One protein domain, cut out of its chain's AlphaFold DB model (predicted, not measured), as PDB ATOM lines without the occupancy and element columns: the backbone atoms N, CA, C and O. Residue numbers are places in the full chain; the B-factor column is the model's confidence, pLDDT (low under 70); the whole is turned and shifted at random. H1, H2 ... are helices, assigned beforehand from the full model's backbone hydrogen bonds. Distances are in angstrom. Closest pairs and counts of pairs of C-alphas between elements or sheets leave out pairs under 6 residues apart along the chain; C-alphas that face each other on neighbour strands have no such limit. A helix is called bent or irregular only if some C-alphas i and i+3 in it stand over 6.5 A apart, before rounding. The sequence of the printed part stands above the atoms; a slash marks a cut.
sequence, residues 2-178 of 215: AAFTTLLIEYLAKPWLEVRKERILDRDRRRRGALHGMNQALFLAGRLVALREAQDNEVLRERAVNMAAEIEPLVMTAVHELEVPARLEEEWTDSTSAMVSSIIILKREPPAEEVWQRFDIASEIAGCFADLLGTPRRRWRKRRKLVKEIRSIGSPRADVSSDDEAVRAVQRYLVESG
ATOM      1  N   ALA A   2     321.367 242.629 227.042       58.31
ATOM      2  CA  ALA A   2     320.022 242.138 227.404       58.31
ATOM      3  C   ALA A   2     319.832 240.602 227.328       58.31
ATOM      4  O   ALA A   2     319.223 240.024 228.221       58.31
ATOM      5  N   ALA A   3     320.408 239.937 226.317       60.62
ATOM      6  CA  ALA A   3     320.326 238.477 226.156       60.62
ATOM      7  C   ALA A   3     321.067 237.688 227.255       60.62
ATOM      8  O   ALA A   3     320.672 236.583 227.613       60.62
ATOM      9  N   PHE A   4     322.138 238.268 227.806       55.09
ATOM     10  CA  PHE A   4     322.935 237.644 228.862       55.09
ATOM     11  C   PHE A   4     322.213 237.745 230.209       55.09
ATOM     12  O   PHE A   4     322.189 236.787 230.972       55.09
ATOM     13  N   THR A   5     321.548 238.876 230.468       63.78
ATOM     14  CA  THR A   5     320.693 239.057 231.647       63.78
ATOM     15  C   THR A   5     319.445 238.179 231.607       63.78
ATOM     16  O   THR A   5     319.100 237.612 232.636       63.78
ATOM     17  N   THR A   6     318.792 237.989 230.452       67.75
ATOM     18  CA  THR A   6     317.660 237.050 230.351       67.75
ATOM     19  C   THR A   6     318.096 235.603 230.548       67.75
ATOM     20  O   THR A   6     317.438 234.899 231.304       67.75
ATOM     21  N   LEU A   7     319.229 235.179 229.975       63.41
ATOM     22  CA  LEU A   7     319.774 233.836 230.208       63.41
ATOM     23  C   LEU A   7     320.146 233.607 231.679       63.41
ATOM     24  O   LEU A   7     319.837 232.551 232.220       63.41
ATOM     25  N   LEU A   8     320.750 234.591 232.355       61.75
ATOM     26  CA  LEU A   8     321.084 234.476 233.779       61.75
ATOM     27  C   LEU A   8     319.832 234.417 234.666       61.75
ATOM     28  O   LEU A   8     319.774 233.619 235.599       61.75
ATOM     29  N   ILE A   9     318.824 235.249 234.375       67.12
ATOM     30  CA  ILE A   9     317.548 235.256 235.104       67.12
ATOM     31  C   ILE A   9     316.809 233.933 234.887       67.12
ATOM     32  O   ILE A   9     316.296 233.364 235.845       67.12
ATOM     33  N   GLU A  10     316.788 233.405 233.665       65.06
ATOM     34  CA  GLU A  10     316.163 232.120 233.349       65.06
ATOM     35  C   GLU A  10     316.890 230.953 234.037       65.06
ATOM     36  O   GLU A  10     316.246 230.089 234.636       65.06
ATOM     37  N   TYR A  11     318.225 230.974 234.050       67.56
ATOM     38  CA  TYR A  11     319.043 229.946 234.694       67.56
ATOM     39  C   TYR A  11     318.938 229.968 236.227       67.56
ATOM     40  O   TYR A  11     318.983 228.915 236.859       67.56
ATOM     41  N   LEU A  12     318.751 231.141 236.839       65.38
ATOM     42  CA  LEU A  12     318.566 231.274 238.288       65.38
ATOM     43  C   LEU A  12     317.114 231.052 238.730       65.38
ATOM     44  O   LEU A  12     316.883 230.526 239.815       65.38
ATOM     45  N   ALA A  13     316.123 231.411 237.912       69.19
ATOM     46  CA  ALA A  13     314.711 231.247 238.258       69.19
ATOM     47  C   ALA A  13     314.228 229.795 238.111       69.19
ATOM     48  O   ALA A  13     313.382 229.344 238.888       69.19
ATOM     49  N   LYS A  14     314.761 229.045 237.140       75.12
ATOM     50  CA  LYS A  14     314.306 227.685 236.825       75.12
ATOM     51  C   LYS A  14     314.496 226.675 237.976       75.12
ATOM     52  O   LYS A  14     313.510 226.015 238.306       75.12
ATOM     53  N   PRO A  15     315.647 226.614 238.680       77.88
ATOM     54  CA  PRO A  15     315.816 225.715 239.827       77.88
ATOM     55  C   PRO A  15     314.839 226.015 240.971       77.88
ATOM     56  O   PRO A  15     314.262 225.111 241.569       77.88
ATOM     57  N   TRP A  16     314.583 227.296 241.257       74.12
ATOM     58  CA  TRP A  16     313.642 227.696 242.308       74.12
ATOM     59  C   TRP A  16     312.194 227.332 241.970       74.12
ATOM     60  O   TRP A  16     311.424 226.945 242.854       74.12
ATOM     61  N   LEU A  17     311.818 227.439 240.695       80.25
ATOM     62  CA  LEU A  17     310.503 227.026 240.213       80.25
ATOM     63  C   LEU A  17     310.323 225.505 240.273       80.25
ATOM     64  O   LEU A  17     309.251 225.050 240.676       80.25
ATOM     65  N   GLU A  18     311.355 224.729 239.938       86.12
ATOM     66  CA  GLU A  18     311.347 223.265 240.056       86.12
ATOM     67  C   GLU A  18     311.194 222.830 241.515       86.12
ATOM     68  O   GLU A  18     310.249 222.109 241.840       86.12
ATOM     69  N   VAL A  19     311.994 223.394 242.423       85.19
ATOM     70  CA  VAL A  19     311.894 223.119 243.865       85.19
ATOM     71  C   VAL A  19     310.518 223.506 244.420       85.19
ATOM     72  O   VAL A  19     309.927 222.776 245.218       85.19
ATOM     73  N   ARG A  20     309.953 224.652 244.014       85.19
ATOM     74  CA  ARG A  20     308.604 225.057 244.444       85.19
ATOM     75  C   ARG A  20     307.533 224.102 243.915       85.19
ATOM     76  O   ARG A  20     306.604 223.774 244.652       85.19
ATOM     77  N   LYS A  21     307.642 223.674 242.657       90.88
ATOM     78  CA  LYS A  21     306.727 222.710 242.038       90.88
ATOM     79  C   LYS A  21     306.773 221.372 242.770       90.88
ATOM     80  O   LYS A  21     305.710 220.848 243.090       90.88
ATOM     81  N   GLU A  22     307.960 220.855 243.073       90.69
ATOM     82  CA  GLU A  22     308.132 219.613 243.833       90.69
ATOM     83  C   GLU A  22     307.466 219.700 245.204       90.69
ATOM     84  O   GLU A  22     306.617 218.869 245.511       90.69
ATOM     85  N   ARG A  23     307.701 220.779 245.964       88.38
ATOM     86  CA  ARG A  23     307.027 220.989 247.260       88.38
ATOM     87  C   ARG A  23     305.502 220.993 247.146       88.38
ATOM     88  O   ARG A  23     304.819 220.444 248.011       88.38
ATOM     89  N   ILE A  24     304.952 221.625 246.107       88.88
ATOM     90  CA  ILE A  24     303.500 221.661 245.872       88.88
ATOM     91  C   ILE A  24     302.974 220.260 245.538       88.88
ATOM     92  O   ILE A  24     301.945 219.852 246.075       88.88
ATOM     93  N   LEU A  25     303.674 219.524 244.672       92.38
ATOM     94  CA  LEU A  25     303.296 218.165 244.292       92.38
ATOM     95  C   LEU A  25     303.386 217.203 245.477       92.38
ATOM     96  O   LEU A  25     302.477 216.400 245.662       92.38
ATOM     97  N   ASP A  26     304.419 217.311 246.306       93.31
ATOM     98  CA  ASP A  26     304.581 216.476 247.495       93.31
ATOM     99  C   ASP A  26     303.526 216.770 248.551       93.31
ATOM    100  O   ASP A  26     302.977 215.847 249.148       93.31
ATOM    101  N   ARG A  27     303.170 218.042 248.744       91.12
ATOM    102  CA  ARG A  27     302.047 218.419 249.608       91.12
ATOM    103  C   ARG A  27     300.727 217.841 249.098       91.12
ATOM    104  O   ARG A  27     299.936 217.337 249.889       91.12
ATOM    105  N   ASP A  28     300.485 217.874 247.789       91.50
ATOM    106  CA  ASP A  28     299.284 217.271 247.206       91.50
ATOM    107  C   ASP A  28     299.283 215.735 247.317       91.50
ATOM    108  O   ASP A  28     298.247 215.146 247.630       91.50
ATOM    109  N   ARG A  29     300.435 215.077 247.121       93.81
ATOM    110  CA  ARG A  29     300.599 213.628 247.329       93.81
ATOM    111  C   ARG A  29     300.305 213.240 248.773       93.81
ATOM    112  O   ARG A  29     299.491 212.345 248.981       93.81
ATOM    113  N   ARG A  30     300.900 213.934 249.750       94.75
ATOM    114  CA  ARG A  30     300.662 213.693 251.182       94.75
ATOM    115  C   ARG A  30     299.202 213.885 251.550       94.75
ATOM    116  O   ARG A  30     298.590 212.982 252.103       94.75
ATOM    117  N   ARG A  31     298.598 214.986 251.102       94.62
ATOM    118  CA  ARG A  31     297.169 215.248 251.290       94.62
ATOM    119  C   ARG A  31     296.282 214.149 250.696       94.62
ATOM    120  O   ARG A  31     295.305 213.746 251.321       94.62
ATOM    121  N   ARG A  32     296.579 213.669 249.482       94.81
ATOM    122  CA  ARG A  32     295.829 212.566 248.856       94.81
ATOM    123  C   ARG A  32     296.024 211.246 249.596       94.81
ATOM    124  O   ARG A  32     295.042 210.538 249.788       94.81
ATOM    125  N   GLY A  33     297.249 210.948 250.024       97.00
ATOM    126  CA  GLY A  33     297.565 209.780 250.846       97.00
ATOM    127  C   GLY A  33     296.807 209.802 252.171       97.00
ATOM    128  O   GLY A  33     296.123 208.838 252.491       97.00
ATOM    129  N   ALA A  34     296.820 210.936 252.869       96.62
ATOM    130  CA  ALA A  34     296.088 211.142 254.113       96.62
ATOM    131  C   ALA A  34     294.567 211.014 253.932       96.62
ATOM    132  O   ALA A  34     293.910 210.346 254.722       96.62
ATOM    133  N   LEU A  35     293.990 211.572 252.857       97.31
ATOM    134  CA  LEU A  35     292.568 211.369 252.546       97.31
ATOM    135  C   LEU A  35     292.241 209.907 252.244       97.31
ATOM    136  O   LEU A  35     291.185 209.421 252.641       97.31
ATOM    137  N   HIS A  36     293.107 209.206 251.515       97.62
ATOM    138  CA  HIS A  36     292.911 207.787 251.243       97.62
ATOM    139  C   HIS A  36     292.969 206.964 252.536       97.62
ATOM    140  O   HIS A  36     292.047 206.195 252.795       97.62
ATOM    141  N   GLY A  37     293.979 207.208 253.376       97.12
ATOM    142  CA  GLY A  37     294.115 206.586 254.691       97.12
ATOM    143  C   GLY A  37     292.919 206.868 255.596       97.12
ATOM    144  O   GLY A  37     292.395 205.950 256.212       97.12
ATOM    145  N   MET A  38     292.396 208.095 255.590       97.12
ATOM    146  CA  MET A  38     291.186 208.439 256.338       97.12
ATOM    147  C   MET A  38     289.958 207.654 255.857       97.12
ATOM    148  O   MET A  38     289.187 207.149 256.664       97.12
ATOM    149  N   ASN A  39     289.775 207.494 254.543       97.56
ATOM    150  CA  ASN A  39     288.679 206.675 254.014       97.56
ATOM    151  C   ASN A  39     288.840 205.190 254.377       97.56
ATOM    152  O   ASN A  39     287.851 204.523 254.674       97.56
ATOM    153  N   GLN A  40     290.072 204.677 254.387       97.75
ATOM    154  CA  GLN A  40     290.360 203.328 254.875       97.75
ATOM    155  C   GLN A  40     290.041 203.199 256.371       97.75
ATOM    156  O   GLN A  40     289.395 202.232 256.766       97.75
ATOM    157  N   ALA A  41     290.421 204.186 257.185       96.81
ATOM    158  CA  ALA A  41     290.112 204.240 258.610       96.81
ATOM    159  C   ALA A  41     288.599 204.190 258.861       96.81
ATOM    160  O   ALA A  41     288.141 203.419 259.695       96.81
ATOM    161  N   LEU A  42     287.813 204.948 258.093       97.00
ATOM    162  CA  LEU A  42     286.349 204.961 258.179       97.00
ATOM    163  C   LEU A  42     285.722 203.633 257.742       97.00
ATOM    164  O   LEU A  42     284.779 203.153 258.366       97.00
ATOM    165  N   PHE A  43     286.262 203.008 256.693       96.62
ATOM    166  CA  PHE A  43     285.833 201.675 256.280       96.62
ATOM    167  C   PHE A  43     286.090 200.635 257.380       96.62
ATOM    168  O   PHE A  43     285.211 199.831 257.692       96.62
ATOM    169  N   LEU A  44     287.278 200.661 257.988       95.88
ATOM    170  CA  LEU A  44     287.627 199.788 259.108       95.88
ATOM    171  C   LEU A  44     286.780 200.093 260.348       95.88
ATOM    172  O   LEU A  44     286.330 199.157 260.998       95.88
ATOM    173  N   ALA A  45     286.498 201.367 260.630       94.88
ATOM    174  CA  ALA A  45     285.617 201.783 261.716       94.88
ATOM    175  C   ALA A  45     284.218 201.178 261.550       94.88
ATOM    176  O   ALA A  45     283.747 200.503 262.456       94.88
ATOM    177  N   GLY A  46     283.602 201.282 260.369       93.19
ATOM    178  CA  GLY A  46     282.297 200.657 260.118       93.19
ATOM    179  C   GLY A  46     282.302 199.133 260.309       93.19
ATOM    180  O   GLY A  46     281.340 198.562 260.819       93.19
ATOM    181  N   ARG A  47     283.406 198.456 259.960       93.19
ATOM    182  CA  ARG A  47     283.566 197.015 260.230       93.19
ATOM    183  C   ARG A  47     283.749 196.711 261.711       93.19
ATOM    184  O   ARG A  47     283.255 195.686 262.165       93.19
ATOM    185  N   LEU A  48     284.465 197.565 262.433       91.31
ATOM    186  CA  LEU A  48     284.688 197.438 263.867       91.31
ATOM    187  C   LEU A  48     283.360 197.544 264.628       91.31
ATOM    188  O   LEU A  48     283.074 196.694 265.462       91.31
ATOM    189  N   VAL A  49     282.516 198.509 264.256       90.19
ATOM    190  CA  VAL A  49     281.161 198.686 264.806       90.19
ATOM    191  C   VAL A  49     280.288 197.462 264.535       90.19
ATOM    192  O   VAL A  49     279.612 196.973 265.432       90.19
ATOM    193  N   ALA A  50     280.362 196.886 263.332       88.56
ATOM    194  CA  ALA A  50     279.620 195.668 263.003       88.56
ATOM    195  C   ALA A  50     280.047 194.432 263.823       88.56
ATOM    196  O   ALA A  50     279.301 193.460 263.890       88.56
ATOM    197  N   LEU A  51     281.237 194.439 264.439       86.38
ATOM    198  CA  LEU A  51     281.696 193.363 265.324       86.38
ATOM    199  C   LEU A  51     281.272 193.544 266.786       86.38
ATOM    200  O   LEU A  51     281.515 192.651 267.597       86.38
ATOM    201  N   ARG A  52     280.630 194.665 267.131       84.62
ATOM    202  CA  ARG A  52     280.227 195.000 268.500       84.62
ATOM    203  C   ARG A  52     279.341 193.938 269.154       84.62
ATOM    204  O   ARG A  52     279.526 193.641 270.325       84.62
ATOM    205  N   GLU A  53     278.413 193.344 268.412       80.62
ATOM    206  CA  GLU A  53     277.499 192.319 268.946       80.62
ATOM    207  C   GLU A  53     278.188 190.968 269.200       80.62
ATOM    208  O   GLU A  53     277.619 190.087 269.836       80.62
ATOM    209  N   ALA A  54     279.418 190.788 268.710       77.31
ATOM    210  CA  ALA A  54     280.137 189.521 268.750       77.31
ATOM    211  C   ALA A  54     281.369 189.556 269.675       77.31
ATOM    212  O   ALA A  54     282.315 188.789 269.481       77.31
ATOM    213  N   GLN A  55     281.365 190.447 270.673       68.00
ATOM    214  CA  GLN A  55     282.478 190.652 271.608       68.00
ATOM    215  C   GLN A  55     282.811 189.442 272.483       68.00
ATOM    216  O   GLN A  55     283.969 189.280 272.868       68.00
ATOM    217  N   ASP A  56     281.833 188.575 272.748       74.12
ATOM    218  CA  ASP A  56     282.030 187.363 273.553       74.12
ATOM    219  C   ASP A  56     282.892 186.310 272.834       74.12
ATOM    220  O   ASP A  56     283.344 185.336 273.438       74.12
ATOM    221  N   ASN A  57     283.149 186.490 271.535       82.75
ATOM    222  CA  ASN A  57     284.016 185.621 270.755       82.75
ATOM    223  C   ASN A  57     285.457 186.151 270.753       82.75
ATOM    224  O   ASN A  57     285.759 187.173 270.134       82.75
ATOM    225  N   GLU A  58     286.368 185.407 271.382       83.81
ATOM    226  CA  GLU A  58     287.778 185.782 271.537       83.81
ATOM    227  C   GLU A  58     288.490 186.079 270.204       83.81
ATOM    228  O   GLU A  58     289.232 187.057 270.108       83.81
ATOM    229  N   VAL A  59     288.197 185.317 269.145       85.38
ATOM    230  CA  VAL A  59     288.777 185.533 267.805       85.38
ATOM    231  C   VAL A  59     288.282 186.846 267.196       85.38
ATOM    232  O   VAL A  59     289.034 187.578 266.549       85.38
ATOM    233  N   LEU A  60     287.000 187.165 267.391       84.50
ATOM    234  CA  LEU A  60     286.424 188.417 266.901       84.50
ATOM    235  C   LEU A  60     286.905 189.610 267.726       84.50
ATOM    236  O   LEU A  60     287.135 190.675 267.151       84.50
ATOM    237  N   ARG A  61     287.158 189.412 269.023       83.19
ATOM    238  CA  ARG A  61     287.803 190.400 269.888       83.19
ATOM    239  C   ARG A  61     289.223 190.711 269.421       83.19
ATOM    240  O   ARG A  61     289.548 191.876 269.226       83.19
ATOM    241  N   GLU A  62     290.051 189.700 269.160       87.38
ATOM    242  CA  GLU A  62     291.407 189.904 268.623       87.38
ATOM    243  C   GLU A  62     291.368 190.648 267.278       87.38
ATOM    244  O   GLU A  62     292.118 191.598 267.041       87.38
ATOM    245  N   ARG A  63     290.423 190.285 266.407       88.44
ATOM    246  CA  ARG A  63     290.221 190.975 265.131       88.44
ATOM    247  C   ARG A  63     289.808 192.440 265.310       88.44
ATOM    248  O   ARG A  63     290.267 193.288 264.544       88.44
ATOM    249  N   ALA A  64     288.951 192.734 266.283       87.50
ATOM    250  CA  ALA A  64     288.545 194.092 266.622       87.50
ATOM    251  C   ALA A  64     289.743 194.922 267.112       87.50
ATOM    252  O   ALA A  64     289.952 196.033 266.626       87.50
ATOM    253  N   VAL A  65     290.589 194.354 267.978       89.56
ATOM    254  CA  VAL A  65     291.830 194.992 268.456       89.56
ATOM    255  C   VAL A  65     292.783 195.292 267.297       89.56
ATOM    256  O   VAL A  65     293.304 196.403 267.208       89.56
ATOM    257  N   ASN A  66     292.965 194.352 266.366       91.19
ATOM    258  CA  ASN A  66     293.807 194.556 265.183       91.19
ATOM    259  C   ASN A  66     293.261 195.667 264.273       91.19
ATOM    260  O   ASN A  66     294.012 196.545 263.853       91.19
ATOM    261  N   MET A  67     291.946 195.702 264.028       92.50
ATOM    262  CA  MET A  67     291.329 196.798 263.270       92.50
ATOM    263  C   MET A  67     291.493 198.144 263.981       92.50
ATOM    264  O   MET A  67     291.871 199.128 263.352       92.50
ATOM    265  N   ALA A  68     291.280 198.190 265.295       90.69
ATOM    266  CA  ALA A  68     291.514 199.376 266.109       90.69
ATOM    267  C   ALA A  68     292.987 199.837 266.027       90.69
ATOM    268  O   ALA A  68     293.269 201.036 265.974       90.69
ATOM    269  N   ALA A  69     293.941 198.901 265.970       90.94
ATOM    270  CA  ALA A  69     295.364 199.186 265.791       90.94
ATOM    271  C   ALA A  69     295.707 199.776 264.421       90.94
ATOM    272  O   ALA A  69     296.572 200.644 264.348       90.94
ATOM    273  N   GLU A  70     295.004 199.373 263.364       94.94
ATOM    274  CA  GLU A  70     295.172 199.942 262.025       94.94
ATOM    275  C   GLU A  70     294.524 201.325 261.871       94.94
ATOM    276  O   GLU A  70     295.071 202.191 261.191       94.94
ATOM    277  N   ILE A  71     293.365 201.555 262.496       95.00
ATOM    278  CA  ILE A  71     292.617 202.814 262.356       95.00
ATOM    279  C   ILE A  71     293.402 203.992 262.947       95.00
ATOM    280  O   ILE A  71     293.465 205.059 262.339       95.00
ATOM    281  N   GLU A  72     294.012 203.807 264.115       92.69
ATOM    282  CA  GLU A  72     294.702 204.873 264.845       92.69
ATOM    283  C   GLU A  72     295.764 205.630 264.019       92.69
ATOM    284  O   GLU A  72     295.610 206.842 263.843       92.69
ATOM    285  N   PRO A  73     296.807 204.986 263.454       94.19
ATOM    286  CA  PRO A  73     297.838 205.699 262.697       94.19
ATOM    287  C   PRO A  73     297.286 206.388 261.442       94.19
ATOM    288  O   PRO A  73     297.818 207.420 261.019       94.19
ATOM    289  N   LEU A  74     296.208 205.863 260.851       96.31
ATOM    290  CA  LEU A  74     295.550 206.475 259.696       96.31
ATOM    291  C   LEU A  74     294.858 207.788 260.078       96.31
ATOM    292  O   LEU A  74     295.017 208.788 259.375       96.31
ATOM    293  N   VAL A  75     294.140 207.805 261.207       94.94
ATOM    294  CA  VAL A  75     293.502 209.020 261.738       94.94
ATOM    295  C   VAL A  75     294.560 210.043 262.146       94.94
ATOM    296  O   VAL A  75     294.454 211.206 261.765       94.94
ATOM    297  N   MET A  76     295.623 209.617 262.832       92.06
ATOM    298  CA  MET A  76     296.720 210.506 263.242       92.06
ATOM    299  C   MET A  76     297.407 211.157 262.036       92.06
ATOM    300  O   MET A  76     297.598 212.374 261.999       92.06
ATOM    301  N   THR A  77     297.698 210.377 260.990       93.25
ATOM    302  CA  THR A  77     298.248 210.908 259.732       93.25
ATOM    303  C   THR A  77     297.302 211.931 259.101       93.25
ATOM    304  O   THR A  77     297.743 212.976 258.619       93.25
ATOM    305  N   ALA A  78     295.994 211.658 259.116       94.12
ATOM    306  CA  ALA A  78     294.992 212.576 258.596       94.12
ATOM    307  C   ALA A  78     294.968 213.901 259.368       94.12
ATOM    308  O   ALA A  78     294.893 214.952 258.737       94.12
ATOM    309  N   VAL A  79     295.085 213.881 260.697       92.88
ATOM    310  CA  VAL A  79     295.119 215.119 261.488       92.88
ATOM    311  C   VAL A  79     296.345 215.971 261.183       92.88
ATOM    312  O   VAL A  79     296.215 217.186 261.053       92.88
ATOM    313  N   HIS A  80     297.516 215.362 261.007       92.00
ATOM    314  CA  HIS A  80     298.735 216.118 260.721       92.00
ATOM    315  C   HIS A  80     298.792 216.679 259.293       92.00
ATOM    316  O   HIS A  80     299.319 217.768 259.078       92.00
ATOM    317  N   GLU A  81     298.275 215.945 258.304       93.50
ATOM    318  CA  GLU A  81     298.465 216.284 256.886       93.50
ATOM    319  C   GLU A  81     297.261 216.999 256.246       93.50
ATOM    320  O   GLU A  81     297.394 217.613 255.179       93.50
ATOM    321  N   LEU A  82     296.065 216.928 256.845       93.38
ATOM    322  CA  LEU A  82     294.861 217.538 256.280       93.38
ATOM    323  C   LEU A  82     294.585 218.927 256.849       93.38
ATOM    324  O   LEU A  82     294.292 219.115 258.021       93.38
ATOM    325  N   GLU A  83     294.555 219.914 255.956       91.69
ATOM    326  CA  GLU A  83     294.195 221.279 256.327       91.69
ATOM    327  C   GLU A  83     292.679 221.469 256.388       91.69
ATOM    328  O   GLU A  83     291.981 221.494 255.361       91.69
ATOM    329  N   VAL A  84     292.179 221.660 257.605       92.00
ATOM    330  CA  VAL A  84     290.773 221.943 257.886       92.00
ATOM    331  C   VAL A  84     290.542 223.460 257.946       92.00
ATOM    332  O   VAL A  84     291.399 224.209 258.407       92.00
ATOM    333  N   PRO A  85     289.407 223.981 257.439       91.00
ATOM    334  CA  PRO A  85     289.078 225.392 257.618       91.00
ATOM    335  C   PRO A  85     288.943 225.747 259.106       91.00
ATOM    336  O   PRO A  85     288.149 225.104 259.780       91.00
ATOM    337  N   ALA A  86     289.589 226.827 259.562       90.31
ATOM    338  CA  ALA A  86     289.624 227.259 260.973       90.31
ATOM    339  C   ALA A  86     288.261 227.241 261.697       90.31
ATOM    340  O   ALA A  86     288.140 226.842 262.843       90.31
ATOM    341  N   ARG A  87     287.182 227.605 260.997       90.50
ATOM    342  CA  ARG A  87     285.806 227.586 261.535       90.50
ATOM    343  C   ARG A  87     285.234 226.189 261.865       90.50
ATOM    344  O   ARG A  87     284.054 226.126 262.200       90.50
ATOM    345  N   LEU A  88     285.972 225.124 261.554       91.62
ATOM    346  CA  LEU A  88     285.635 223.713 261.788       91.62
ATOM    347  C   LEU A  88     286.760 222.973 262.532       91.62
ATOM    348  O   LEU A  88     286.769 221.746 262.572       91.62
ATOM    349  N   GLU A  89     287.775 223.700 262.994       90.00
ATOM    350  CA  GLU A  89     288.966 223.111 263.605       90.00
ATOM    351  C   GLU A  89     288.639 222.459 264.949       90.00
ATOM    352  O   GLU A  89     289.158 221.384 265.246       90.00
ATOM    353  N   GLU A  90     287.712 223.050 265.706       88.25
ATOM    354  CA  GLU A  90     287.212 222.474 266.952       88.25
ATOM    355  C   GLU A  90     286.467 221.161 266.684       88.25
ATOM    356  O   GLU A  90     286.845 220.129 267.229       88.25
ATOM    357  N   GLU A  91     285.487 221.147 265.770       91.75
ATOM    358  CA  GLU A  91     284.732 219.930 265.450       91.75
ATOM    359  C   GLU A  91     285.630 218.820 264.869       91.75
ATOM    360  O   GLU A  91     285.399 217.629 265.102       91.75
ATOM    361  N   TRP A  92     286.671 219.191 264.118       92.75
ATOM    362  CA  TRP A  92     287.676 218.250 263.619       92.75
ATOM    363  C   TRP A  92     288.505 217.653 264.753       92.75
ATOM    364  O   TRP A  92     288.655 216.434 264.825       92.75
ATOM    365  N   THR A  93     289.018 218.499 265.644       90.00
ATOM    366  CA  THR A  93     289.824 218.068 266.792       90.00
ATOM    367  C   THR A  93     289.003 217.180 267.716       90.00
ATOM    368  O   THR A  93     289.468 216.117 268.110       90.00
ATOM    369  N   ASP A  94     287.753 217.548 267.985       87.75
ATOM    370  CA  ASP A  94     286.859 216.794 268.858       87.75
ATOM    371  C   ASP A  94     286.514 215.420 268.303       87.75
ATOM    372  O   ASP A  94     286.588 214.429 269.027       87.75
ATOM    373  N   SER A  95     286.153 215.344 267.021       90.94
ATOM    374  CA  SER A  95     285.806 214.069 266.387       90.94
ATOM    375  C   SER A  95     287.015 213.146 266.267       90.94
ATOM    376  O   SER A  95     286.935 211.981 266.646       90.94
ATOM    377  N   THR A  96     288.161 213.654 265.818       91.44
ATOM    378  CA  THR A  96     289.382 212.842 265.681       91.44
ATOM    379  C   THR A  96     289.934 212.410 267.037       91.44
ATOM    380  O   THR A  96     290.267 211.238 267.208       91.44
ATOM    381  N   SER A  97     289.938 213.301 268.032       87.38
ATOM    382  CA  SER A  97     290.308 212.976 269.412       87.38
ATOM    383  C   SER A  97     289.377 211.933 270.022       87.38
ATOM    384  O   SER A  97     289.876 210.990 270.632       87.38
ATOM    385  N   ALA A  98     288.057 212.073 269.859       88.50
ATOM    386  CA  ALA A  98     287.079 211.119 270.378       88.50
ATOM    387  C   ALA A  98     287.200 209.747 269.699       88.50
ATOM    388  O   ALA A  98     287.046 208.706 270.337       88.50
ATOM    389  N   MET A  99     287.511 209.731 268.404       91.44
ATOM    390  CA  MET A  99     287.738 208.500 267.656       91.44
ATOM    391  C   MET A  99     288.993 207.778 268.166       91.44
ATOM    392  O   MET A  99     288.914 206.605 268.526       91.44
ATOM    393  N   VAL A 100     290.127 208.483 268.282       89.38
ATOM    394  CA  VAL A 100     291.388 207.929 268.813       89.38
ATOM    395  C   VAL A 100     291.232 207.484 270.269       89.38
ATOM    396  O   VAL A 100     291.663 206.389 270.623       89.38
ATOM    397  N   SER A 101     290.567 208.279 271.110       85.50
ATOM    398  CA  SER A 101     290.336 207.917 272.510       85.50
ATOM    399  C   SER A 101     289.534 206.635 272.646       85.50
ATOM    400  O   SER A 101     289.894 205.760 273.427       85.50
ATOM    401  N   SER A 102     288.463 206.515 271.860       88.25
ATOM    402  CA  SER A 102     287.606 205.336 271.895       88.25
ATOM    403  C   SER A 102     288.387 204.120 271.409       88.25
ATOM    404  O   SER A 102     288.398 203.109 272.093       88.25
ATOM    405  N   ILE A 103     289.164 204.242 270.325       89.06
ATOM    406  CA  ILE A 103     290.066 203.185 269.833       89.06
ATOM    407  C   ILE A 103     291.028 202.684 270.916       89.06
ATOM    408  O   ILE A 103     291.236 201.479 271.037       89.06
ATOM    409  N   ILE A 104     291.617 203.583 271.708       86.38
ATOM    410  CA  ILE A 104     292.534 203.200 272.790       86.38
ATOM    411  C   ILE A 104     291.805 202.382 273.861       86.38
ATOM    412  O   ILE A 104     292.357 201.391 274.340       86.38
ATOM    413  N   ILE A 105     290.574 202.762 274.211       85.50
ATOM    414  CA  ILE A 105     289.745 202.031 275.180       85.50
ATOM    415  C   ILE A 105     289.341 200.662 274.610       85.50
ATOM    416  O   ILE A 105     289.557 199.646 275.267       85.50
ATOM    417  N   LEU A 106     288.880 200.620 273.350       83.44
ATOM    418  CA  LEU A 106     288.493 199.399 272.625       83.44
ATOM    419  C   LEU A 106     289.610 198.339 272.584       83.44
ATOM    420  O   LEU A 106     289.330 197.147 272.481       83.44
ATOM    421  N   LYS A 107     290.882 198.755 272.631       83.38
ATOM    422  CA  LYS A 107     292.039 197.846 272.620       83.38
ATOM    423  C   LYS A 107     292.318 197.174 273.963       83.38
ATOM    424  O   LYS A 107     293.019 196.165 273.980       83.38
ATOM    425  N   ARG A 108     291.878 197.763 275.077       79.56
ATOM    426  CA  ARG A 108     292.302 197.362 276.428       79.56
ATOM    427  C   ARG A 108     291.291 196.458 277.110       79.56
ATOM    428  O   ARG A 108     291.671 195.440 277.678       79.56
ATOM    429  N   GLU A 109     290.026 196.838 277.055       73.44
ATOM    430  CA  GLU A 109     288.963 196.243 277.861       73.44
ATOM    431  C   GLU A 109     287.707 196.054 277.009       73.44
ATOM    432  O   GLU A 109     287.569 196.740 275.993       73.44
ATOM    433  N   PRO A 110     286.798 195.126 277.377       77.56
ATOM    434  CA  PRO A 110     285.466 195.098 276.791       77.56
ATOM    435  C   PRO A 110     284.812 196.469 277.042       77.56
ATOM    436  O   PRO A 110     284.554 196.829 278.190       77.56
ATOM    437  N   PRO A 111     284.620 197.273 275.991       78.06
ATOM    438  CA  PRO A 111     284.215 198.663 276.131       78.06
ATOM    439  C   PRO A 111     282.754 198.767 276.567       78.06
ATOM    440  O   PRO A 111     281.896 198.018 276.096       78.06
ATOM    441  N   ALA A 112     282.470 199.756 277.409       83.38
ATOM    442  CA  ALA A 112     281.102 200.127 277.725       83.38
ATOM    443  C   ALA A 112     280.355 200.624 276.472       83.38
ATOM    444  O   ALA A 112     280.951 201.062 275.481       83.38
ATOM    445  N   GLU A 113     279.030 200.564 276.528       84.12
ATOM    446  CA  GLU A 113     278.144 200.953 275.433       84.12
ATOM    447  C   GLU A 113     278.349 202.416 275.008       84.12
ATOM    448  O   GLU A 113     278.336 202.745 273.820       84.12
ATOM    449  N   GLU A 114     278.624 203.292 275.971       86.62
ATOM    450  CA  GLU A 114     278.860 204.715 275.747       86.62
ATOM    451  C   GLU A 114     280.109 204.963 274.886       86.62
ATOM    452  O   GLU A 114     280.140 205.894 274.077       86.62
ATOM    453  N   VAL A 115     281.134 204.110 275.006       86.94
ATOM    454  CA  VAL A 115     282.369 204.207 274.209       86.94
ATOM    455  C   VAL A 115     282.081 203.905 272.741       86.94
ATOM    456  O   VAL A 115     282.595 204.598 271.861       86.94
ATOM    457  N   TRP A 116     281.228 202.915 272.465       89.06
ATOM    458  CA  TRP A 116     280.790 202.618 271.102       89.06
ATOM    459  C   TRP A 116     279.973 203.749 270.506       89.06
ATOM    460  O   TRP A 116     280.274 204.182 269.401       89.06
ATOM    461  N   GLN A 117     279.003 204.283 271.246       89.81
ATOM    462  CA  GLN A 117     278.192 205.404 270.764       89.81
ATOM    463  C   GLN A 117     279.058 206.626 270.451       89.81
ATOM    464  O   GLN A 117     278.895 207.269 269.412       89.81
ATOM    465  N   ARG A 118     280.036 206.919 271.315       89.81
ATOM    466  CA  ARG A 118     280.997 207.997 271.084       89.81
ATOM    467  C   ARG A 118     281.850 207.747 269.843       89.81
ATOM    468  O   ARG A 118     282.067 208.677 269.066       89.81
ATOM    469  N   PHE A 119     282.323 206.518 269.652       92.06
ATOM    470  CA  PHE A 119     283.082 206.122 268.468       92.06
ATOM    471  C   PHE A 119     282.248 206.237 267.188       92.06
ATOM    472  O   PHE A 119     282.735 206.795 266.205       92.06
ATOM    473  N   ASP A 120     280.992 205.791 267.215       92.00
ATOM    474  CA  ASP A 120     280.062 205.843 266.086       92.00
ATOM    475  C   ASP A 120     279.842 207.287 265.635       92.00
ATOM    476  O   ASP A 120     280.138 207.625 264.485       92.00
ATOM    477  N   ILE A 121     279.454 208.169 266.564       92.25
ATOM    478  CA  ILE A 121     279.251 209.604 266.303       92.25
ATOM    479  C   ILE A 121     280.537 210.244 265.769       92.25
ATOM    480  O   ILE A 121     280.521 210.971 264.771       92.25
ATOM    481  N   ALA A 122     281.676 209.971 266.412       93.81
ATOM    482  CA  ALA A 122     282.963 210.510 265.992       93.81
ATOM    483  C   ALA A 122     283.334 210.059 264.570       93.81
ATOM    484  O   ALA A 122     283.776 210.878 263.761       93.81
ATOM    485  N   SER A 123     283.109 208.784 264.246       94.56
ATOM    486  CA  SER A 123     283.380 208.217 262.924       94.56
ATOM    487  C   SER A 123     282.459 208.797 261.845       94.56
ATOM    488  O   SER A 123     282.921 209.092 260.742       94.56
ATOM    489  N   GLU A 124     281.192 209.067 262.162       94.81
ATOM    490  CA  GLU A 124     280.236 209.691 261.241       94.81
ATOM    491  C   GLU A 124     280.641 211.135 260.899       94.81
ATOM    492  O   GLU A 124     280.708 211.522 259.723       94.81
ATOM    493  N   ILE A 125     281.007 211.924 261.916       94.44
ATOM    494  CA  ILE A 125     281.514 213.292 261.737       94.44
ATOM    495  C   ILE A 125     282.805 213.276 260.913       94.44
ATOM    496  O   ILE A 125     282.958 214.043 259.955       94.44
ATOM    497  N   ALA A 126     283.726 212.373 261.247       94.69
ATOM    498  CA  ALA A 126     284.983 212.196 260.541       94.69
ATOM    499  C   ALA A 126     284.766 211.789 259.067       94.69
ATOM    500  O   ALA A 126     285.472 212.275 258.176       94.69
ATOM    501  N   GLY A 127     283.727 210.997 258.788       95.75
ATOM    502  CA  GLY A 127     283.233 210.695 257.445       95.75
ATOM    503  C   GLY A 127     282.822 211.942 256.677       95.75
ATOM    504  O   GLY A 127     283.291 212.173 255.558       95.75
ATOM    505  N   CYS A 128     282.033 212.817 257.300       96.19
ATOM    506  CA  CYS A 128     281.649 214.091 256.696       96.19
ATOM    507  C   CYS A 128     282.859 214.995 256.403       96.19
ATOM    508  O   CYS A 128     282.889 215.677 255.370       96.19
ATOM    509  N   PHE A 129     283.878 214.990 257.268       96.62
ATOM    510  CA  PHE A 129     285.132 215.703 257.026       96.62
ATOM    511  C   PHE A 129     285.932 215.115 255.864       96.62
ATOM    512  O   PHE A 129     286.374 215.880 255.002       96.62
ATOM    513  N   ALA A 130     286.081 213.791 255.781       96.00
ATOM    514  CA  ALA A 130     286.747 213.135 254.655       96.00
ATOM    515  C   ALA A 130     286.070 213.509 253.326       96.00
ATOM    516  O   ALA A 130     286.736 213.916 252.367       96.00
ATOM    517  N   ASP A 131     284.737 213.507 253.305       96.44
ATOM    518  CA  ASP A 131     283.935 213.890 252.146       96.44
ATOM    519  C   ASP A 131     284.090 215.383 251.800       96.44
ATOM    520  O   ASP A 131     284.223 215.772 250.629       96.44
ATOM    521  N   LEU A 132     284.126 216.249 252.817       96.44
ATOM    522  CA  LEU A 132     284.321 217.690 252.663       96.44
ATOM    523  C   LEU A 132     285.706 218.000 252.104       96.44
ATOM    524  O   LEU A 132     285.833 218.818 251.189       96.44
ATOM    525  N   LEU A 133     286.746 217.381 252.647       95.19
ATOM    526  CA  LEU A 133     288.132 217.603 252.259       95.19
ATOM    527  C   LEU A 133     288.424 216.959 250.896       95.19
ATOM    528  O   LEU A 133     289.114 217.568 250.076       95.19
ATOM    529  N   GLY A 134     287.817 215.817 250.575       94.06
ATOM    530  CA  GLY A 134     287.864 215.216 249.240       94.06
ATOM    531  C   GLY A 134     287.119 216.026 248.171       94.06
ATOM    532  O   GLY A 134     287.491 216.015 246.997       94.06
ATOM    533  N   THR A 135     286.092 216.793 248.551       94.69
ATOM    534  CA  THR A 135     285.274 217.551 247.594       94.69
ATOM    535  C   THR A 135     285.987 218.821 247.088       94.69
ATOM    536  O   THR A 135     286.269 219.730 247.873       94.69
ATOM    537  N   PRO A 136     286.179 219.002 245.764       92.06
ATOM    538  CA  PRO A 136     286.805 220.204 245.206       92.06
ATOM    539  C   PRO A 136     286.076 221.509 245.564       92.06
ATOM    540  O   PRO A 136     284.842 221.556 245.573       92.06
ATOM    541  N   ARG A 137     286.820 222.613 245.749       90.06
ATOM    542  CA  ARG A 137     286.264 223.943 246.101       90.06
ATOM    543  C   ARG A 137     285.175 224.433 245.134       90.06
ATOM    544  O   ARG A 137     284.198 225.025 245.584       90.06
ATOM    545  N   ARG A 138     285.280 224.107 243.836       93.75
ATOM    546  CA  ARG A 138     284.269 224.440 242.808       93.75
ATOM    547  C   ARG A 138     282.871 223.875 243.103       93.75
ATOM    548  O   ARG A 138     281.874 224.465 242.701       93.75
ATOM    549  N   ARG A 139     282.764 222.765 243.846       95.06
ATOM    550  CA  ARG A 139     281.484 222.158 244.260       95.06
ATOM    551  C   ARG A 139     280.980 222.769 245.573       95.06
ATOM    552  O   ARG A 139     280.676 222.062 246.532       95.06
ATOM    553  N   TRP A 140     280.885 224.097 245.619       94.62
ATOM    554  CA  TRP A 140     280.571 224.847 246.838       94.62
ATOM    555  C   TRP A 140     279.229 224.454 247.472       94.62
ATOM    556  O   TRP A 140     279.129 224.438 248.696       94.62
ATOM    557  N   ARG A 141     278.217 224.085 246.670       95.44
ATOM    558  CA  ARG A 141     276.911 223.616 247.173       95.44
ATOM    559  C   ARG A 141     277.044 222.324 247.981       95.44
ATOM    560  O   ARG A 141     276.577 222.286 249.114       95.44
ATOM    561  N   LYS A 142     277.746 221.313 247.441       95.00
ATOM    562  CA  LYS A 142     278.027 220.052 248.158       95.00
ATOM    563  C   LYS A 142     278.810 220.337 249.442       95.00
ATOM    564  O   LYS A 142     278.400 219.906 250.509       95.00
ATOM    565  N   ARG A 143     279.870 221.151 249.359       95.12
ATOM    566  CA  ARG A 143     280.667 221.540 250.537       95.12
ATOM    567  C   ARG A 143     279.830 222.245 251.605       95.12
ATOM    568  O   ARG A 143     279.996 221.967 252.780       95.12
ATOM    569  N   ARG A 144     278.922 223.152 251.223       93.75
ATOM    570  CA  ARG A 144     278.019 223.821 252.175       93.75
ATOM    571  C   ARG A 144     277.052 222.848 252.844       93.75
ATOM    572  O   ARG A 144     276.778 223.044 254.020       93.75
ATOM    573  N   LYS A 145     276.542 221.847 252.117       95.56
ATOM    574  CA  LYS A 145     275.698 220.793 252.699       95.56
ATOM    575  C   LYS A 145     276.476 220.024 253.771       95.56
ATOM    576  O   LYS A 145     276.029 220.007 254.905       95.56
ATOM    577  N   LEU A 146     277.673 219.540 253.438       94.56
ATOM    578  CA  LEU A 146     278.534 218.797 254.368       94.56
ATOM    579  C   LEU A 146     278.890 219.602 255.625       94.56
ATOM    580  O   LEU A 146     278.878 219.081 256.726       94.56
ATOM    581  N   VAL A 147     279.144 220.907 255.488       93.62
ATOM    582  CA  VAL A 147     279.397 221.784 256.647       93.62
ATOM    583  C   VAL A 147     278.182 221.881 257.576       93.62
ATOM    584  O   VAL A 147     278.349 222.000 258.784       93.62
ATOM    585  N   LYS A 148     276.963 221.878 257.025       92.94
ATOM    586  CA  LYS A 148     275.743 221.854 257.844       92.94
ATOM    587  C   LYS A 148     275.556 220.496 258.516       92.94
ATOM    588  O   LYS A 148     275.151 220.470 259.665       92.94
ATOM    589  N   GLU A 149     275.874 219.427 257.797       93.38
ATOM    590  CA  GLU A 149     275.775 218.038 258.249       93.38
ATOM    591  C   GLU A 149     276.708 217.759 259.436       93.38
ATOM    592  O   GLU A 149     276.242 217.316 260.478       93.38
ATOM    593  N   ILE A 150     277.978 218.181 259.348       92.00
ATOM    594  CA  ILE A 150     278.945 218.120 260.464       92.00
ATOM    595  C   ILE A 150     278.370 218.758 261.734       92.00
ATOM    596  O   ILE A 150     278.520 218.229 262.826       92.00
ATOM    597  N   ARG A 151     277.676 219.890 261.593       88.56
ATOM    598  CA  ARG A 151     277.104 220.624 262.728       88.56
ATOM    599  C   ARG A 151     275.791 220.041 263.244       88.56
ATOM    600  O   ARG A 151     275.357 220.440 264.318       88.56
ATOM    601  N   SER A 152     275.134 219.165 262.486       88.44
ATOM    602  CA  SER A 152     273.858 218.561 262.880       88.44
ATOM    603  C   SER A 152     273.995 217.202 263.556       88.44
ATOM    604  O   SER A 152     273.074 216.825 264.266       88.44
ATOM    605  N   ILE A 153     275.107 216.485 263.353       83.00
ATOM    606  CA  ILE A 153     275.337 215.136 263.916       83.00
ATOM    607  C   ILE A 153     275.491 215.170 265.457       83.00
ATOM    608  O   ILE A 153     275.329 214.157 266.126       83.00
ATOM    609  N   GLY A 154     275.694 216.354 266.045       72.31
ATOM    610  CA  GLY A 154     275.904 216.526 267.486       72.31
ATOM    611  C   GLY A 154     277.389 216.497 267.850       72.31
ATOM    612  O   GLY A 154     278.245 216.291 266.994       72.31
ATOM    613  N   SER A 155     277.716 216.778 269.113       77.94
ATOM    614  CA  SER A 155     279.104 216.741 269.586       77.94
ATOM    615  C   SER A 155     279.418 215.372 270.194       77.94
ATOM    616  O   SER A 155     278.653 214.912 271.044       77.94
ATOM    617  N   PRO A 156     280.569 214.754 269.871       77.00
ATOM    618  CA  PRO A 156     281.012 213.517 270.510       77.00
ATOM    619  C   PRO A 156     281.490 213.734 271.963       77.00
ATOM    620  O   PRO A 156     282.096 212.840 272.548       77.00
ATOM    621  N   ARG A 157     281.288 214.930 272.543       66.50
ATOM    622  CA  ARG A 157     281.636 215.281 273.932       66.50
ATOM    623  C   ARG A 157     280.537 214.968 274.962       66.50
ATOM    624  O   ARG A 157     280.775 215.231 276.134       66.50
ATOM    625  N   ALA A 158     279.365 214.465 274.566       50.22
ATOM    626  CA  ALA A 158     278.255 214.238 275.498       50.22
ATOM    627  C   ALA A 158     278.651 213.295 276.661       50.22
ATOM    628  O   ALA A 158     279.019 212.148 276.425       50.22
ATOM    629  N   ASP A 159     278.621 213.846 277.882       48.19
ATOM    630  CA  ASP A 159     278.645 213.230 279.218       48.19
ATOM    631  C   ASP A 159     279.399 211.900 279.389       48.19
ATOM    632  O   ASP A 159     278.814 210.865 279.701       48.19
ATOM    633  N   VAL A 160     280.735 211.935 279.313       48.44
ATOM    634  CA  VAL A 160     281.553 210.875 279.931       48.44
ATOM    635  C   VAL A 160     281.716 211.194 281.416       48.44
ATOM    636  O   VAL A 160     282.689 211.816 281.838       48.44
ATOM    637  N   SER A 161     280.726 210.790 282.207       46.81
ATOM    638  CA  SER A 161     280.882 210.628 283.650       46.81
ATOM    639  C   SER A 161     281.602 209.304 283.920       46.81
ATOM    640  O   SER A 161     281.115 208.252 283.523       46.81
ATOM    641  N   SER A 162     282.713 209.373 284.663       47.19
ATOM    642  CA  SER A 162     283.404 208.252 285.320       47.19
ATOM    643  C   SER A 162     284.236 207.305 284.442       47.19
ATOM    644  O   SER A 162     283.903 206.138 284.295       47.19
ATOM    645  N   ASP A 163     285.391 207.784 283.968       48.94
ATOM    646  CA  ASP A 163     286.654 207.045 284.157       48.94
ATOM    647  C   ASP A 163     287.847 207.985 283.953       48.94
ATOM    648  O   ASP A 163     288.459 208.111 282.888       48.94
ATOM    649  N   ASP A 164     288.147 208.709 285.026       56.47
ATOM    650  CA  ASP A 164     289.142 209.777 285.058       56.47
ATOM    651  C   ASP A 164     290.543 209.304 284.637       56.47
ATOM    652  O   ASP A 164     291.333 210.093 284.126       56.47
ATOM    653  N   GLU A 165     290.875 208.024 284.808       53.94
ATOM    654  CA  GLU A 165     292.198 207.500 284.468       53.94
ATOM    655  C   GLU A 165     292.349 207.168 282.978       53.94
ATOM    656  O   GLU A 165     293.359 207.543 282.375       53.94
ATOM    657  N   ALA A 166     291.339 206.555 282.353       53.88
ATOM    658  CA  ALA A 166     291.331 206.286 280.915       53.88
ATOM    659  C   ALA A 166     291.277 207.596 280.117       53.88
ATOM    660  O   ALA A 166     292.052 207.785 279.176       53.88
ATOM    661  N   VAL A 167     290.444 208.547 280.555       59.06
ATOM    662  CA  VAL A 167     290.365 209.887 279.958       59.06
ATOM    663  C   VAL A 167     291.695 210.631 280.110       59.06
ATOM    664  O   VAL A 167     292.193 211.179 279.129       59.06
ATOM    665  N   ARG A 168     292.341 210.600 281.286       64.19
ATOM    666  CA  ARG A 168     293.666 211.223 281.482       64.19
ATOM    667  C   ARG A 168     294.792 210.512 280.726       64.19
ATOM    668  O   ARG A 168     295.752 211.168 280.327       64.19
ATOM    669  N   ALA A 169     294.735 209.191 280.554       60.69
ATOM    670  CA  ALA A 169     295.717 208.434 279.773       60.69
ATOM    671  C   ALA A 169     295.609 208.770 278.282       60.69
ATOM    672  O   ALA A 169     296.620 209.014 277.629       60.69
ATOM    673  N   VAL A 170     294.381 208.872 277.776       59.94
ATOM    674  CA  VAL A 170     294.084 209.370 276.432       59.94
ATOM    675  C   VAL A 170     294.545 210.818 276.277       59.94
ATOM    676  O   VAL A 170     295.209 211.132 275.298       59.94
ATOM    677  N   GLN A 171     294.239 211.705 277.227       65.50
ATOM    678  CA  GLN A 171     294.674 213.103 277.163       65.50
ATOM    679  C   GLN A 171     296.199 213.224 277.153       65.50
ATOM    680  O   GLN A 171     296.731 213.979 276.346       65.50
ATOM    681  N   ARG A 172     296.909 212.454 277.989       69.25
ATOM    682  CA  ARG A 172     298.379 212.389 277.959       69.25
ATOM    683  C   ARG A 172     298.893 211.896 276.616       69.25
ATOM    684  O   ARG A 172     299.745 212.555 276.040       69.25
ATOM    685  N   TYR A 173     298.330 210.810 276.094       66.94
ATOM    686  CA  TYR A 173     298.716 210.272 274.793       66.94
ATOM    687  C   TYR A 173     298.502 211.280 273.657       66.94
ATOM    688  O   TYR A 173     299.373 211.466 272.810       66.94
ATOM    689  N   LEU A 174     297.365 211.975 273.658       66.00
ATOM    690  CA  LEU A 174     297.056 213.014 272.682       66.00
ATOM    691  C   LEU A 174     298.039 214.185 272.798       66.00
ATOM    692  O   LEU A 174     298.583 214.612 271.784       66.00
ATOM    693  N   VAL A 175     298.340 214.652 274.012       69.19
ATOM    694  CA  VAL A 175     299.320 215.724 274.253       69.19
ATOM    695  C   VAL A 175     300.735 215.307 273.836       69.19
ATOM    696  O   VAL A 175     301.411 216.068 273.147       69.19
ATOM    697  N   GLU A 176     301.176 214.097 274.190       70.38
ATOM    698  CA  GLU A 176     302.467 213.524 273.776       70.38
ATOM    699  C   GLU A 176     302.561 213.370 272.251       70.38
ATOM    700  O   GLU A 176     303.627 213.560 271.668       70.38
ATOM    701  N   SER A 177     301.429 213.112 271.597       60.12
ATOM    702  CA  SER A 177     301.313 213.032 270.138       60.12
ATOM    703  C   SER A 177     301.101 214.396 269.459       60.12
ATOM    704  O   SER A 177     300.914 214.460 268.244       60.12
ATOM    705  N   GLY A 178     301.128 215.500 270.215       57.84
ATOM    706  CA  GLY A 178     301.035 216.867 269.693       57.84
ATOM    707  C   GLY A 178     299.617 217.394 269.437       57.84
ATOM    708  O   GLY A 178     299.469 218.406 268.752       57.84
TER     709      GLY A 178
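This is residues 2 to 178 of the 215 residues of an uncharacterized protein of Micromonospora profundi (UniProt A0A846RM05). Four helices, H1 to H4, form an up-and-down bundle, and residues 2 to 26 of H1 stick out from it as a long free arm. H5 packs on H4 and folds back along it, while H6 packs on H3, each at the outside of the bundle. The printed part has 177 residues, with six named helices, H1 to H6 in that order, and no named strand; its class is all helix. The whole is loose, with a radius of gyration of the C-alphas of 20.9 A, and spans 80 by 34 by 28 A, the arm making the length.

H1, residues 2 to 50, and H2, residues 58 to 81, form a helical hairpin at a shallow tilt of 27 degrees; H1 touches H2 with residues 30 to 48 alone, the closest C-alphas being those of Ala 41 and Ile 71, 4.7 A apart. H2 and H3, residues 86 to 106, form the next hairpin, at a shallow tilt of 24 degrees; their closest C-alphas, of Ala 68 and Ile 103, are 5.5 A apart. H3 and H4, residues 113 to 134, form a hairpin at a steep tilt of 42 degrees; the closest C-alphas, of Ser 95 and Ala 122, are 4.6 A apart. H4 also touches H1, residues 35 to 49 alone, opposite ways at a shallow tilt of 30 degrees; the closest C-alphas, of Leu 35 and Ala 130, are 6.4 A apart. H5, residues 140 to 152, touches residues 125 to 132 of H4 alone in a hairpin at 14 degrees, a shallow tilt; the closest C-alphas, of Ile 125 and Ile 150, are 5.6 A apart. H6, residues 164 to 176, touches residues 97 to 105 of H3 alone at a steep tilt of 58 degrees, opposite ways; the closest C-alphas, of Ser 101 and Val 170, are 5.6 A apart. H1 and H3 are apart, as are H2 and H4. Every O i to N i+4 pair is within hydrogen-bond range in H4 and H6, against 43 of 45 in H1, 18 of 20 in H2, 15 of 17 in H3 and 8 of 9 in H5.

H1 starts at C-alpha 2, (320.022, 242.138, 227.404), runs 71.1 A, and has a kink of 25 degrees near residue 14. H2 measures 35.5 A, H3 30.2 A, H4 31.4 A, H5 18.5 A and H6 17.9 A, ending at C-alpha 176, (302.467, 213.524, 273.776). H3 is irregular, with C-alphas 87 and 90 7.6 A apart.

The C-alphas of Ala 2 and Asp 56 are the two farthest apart, 81.1 A. The printed part has no cut, and the link from H5 to H6 is long, 11 residues. The mean pLDDT of the printed part is 84.3; residues 2 to 13, 55, 157 to 175 and 177 to 178 are under 70.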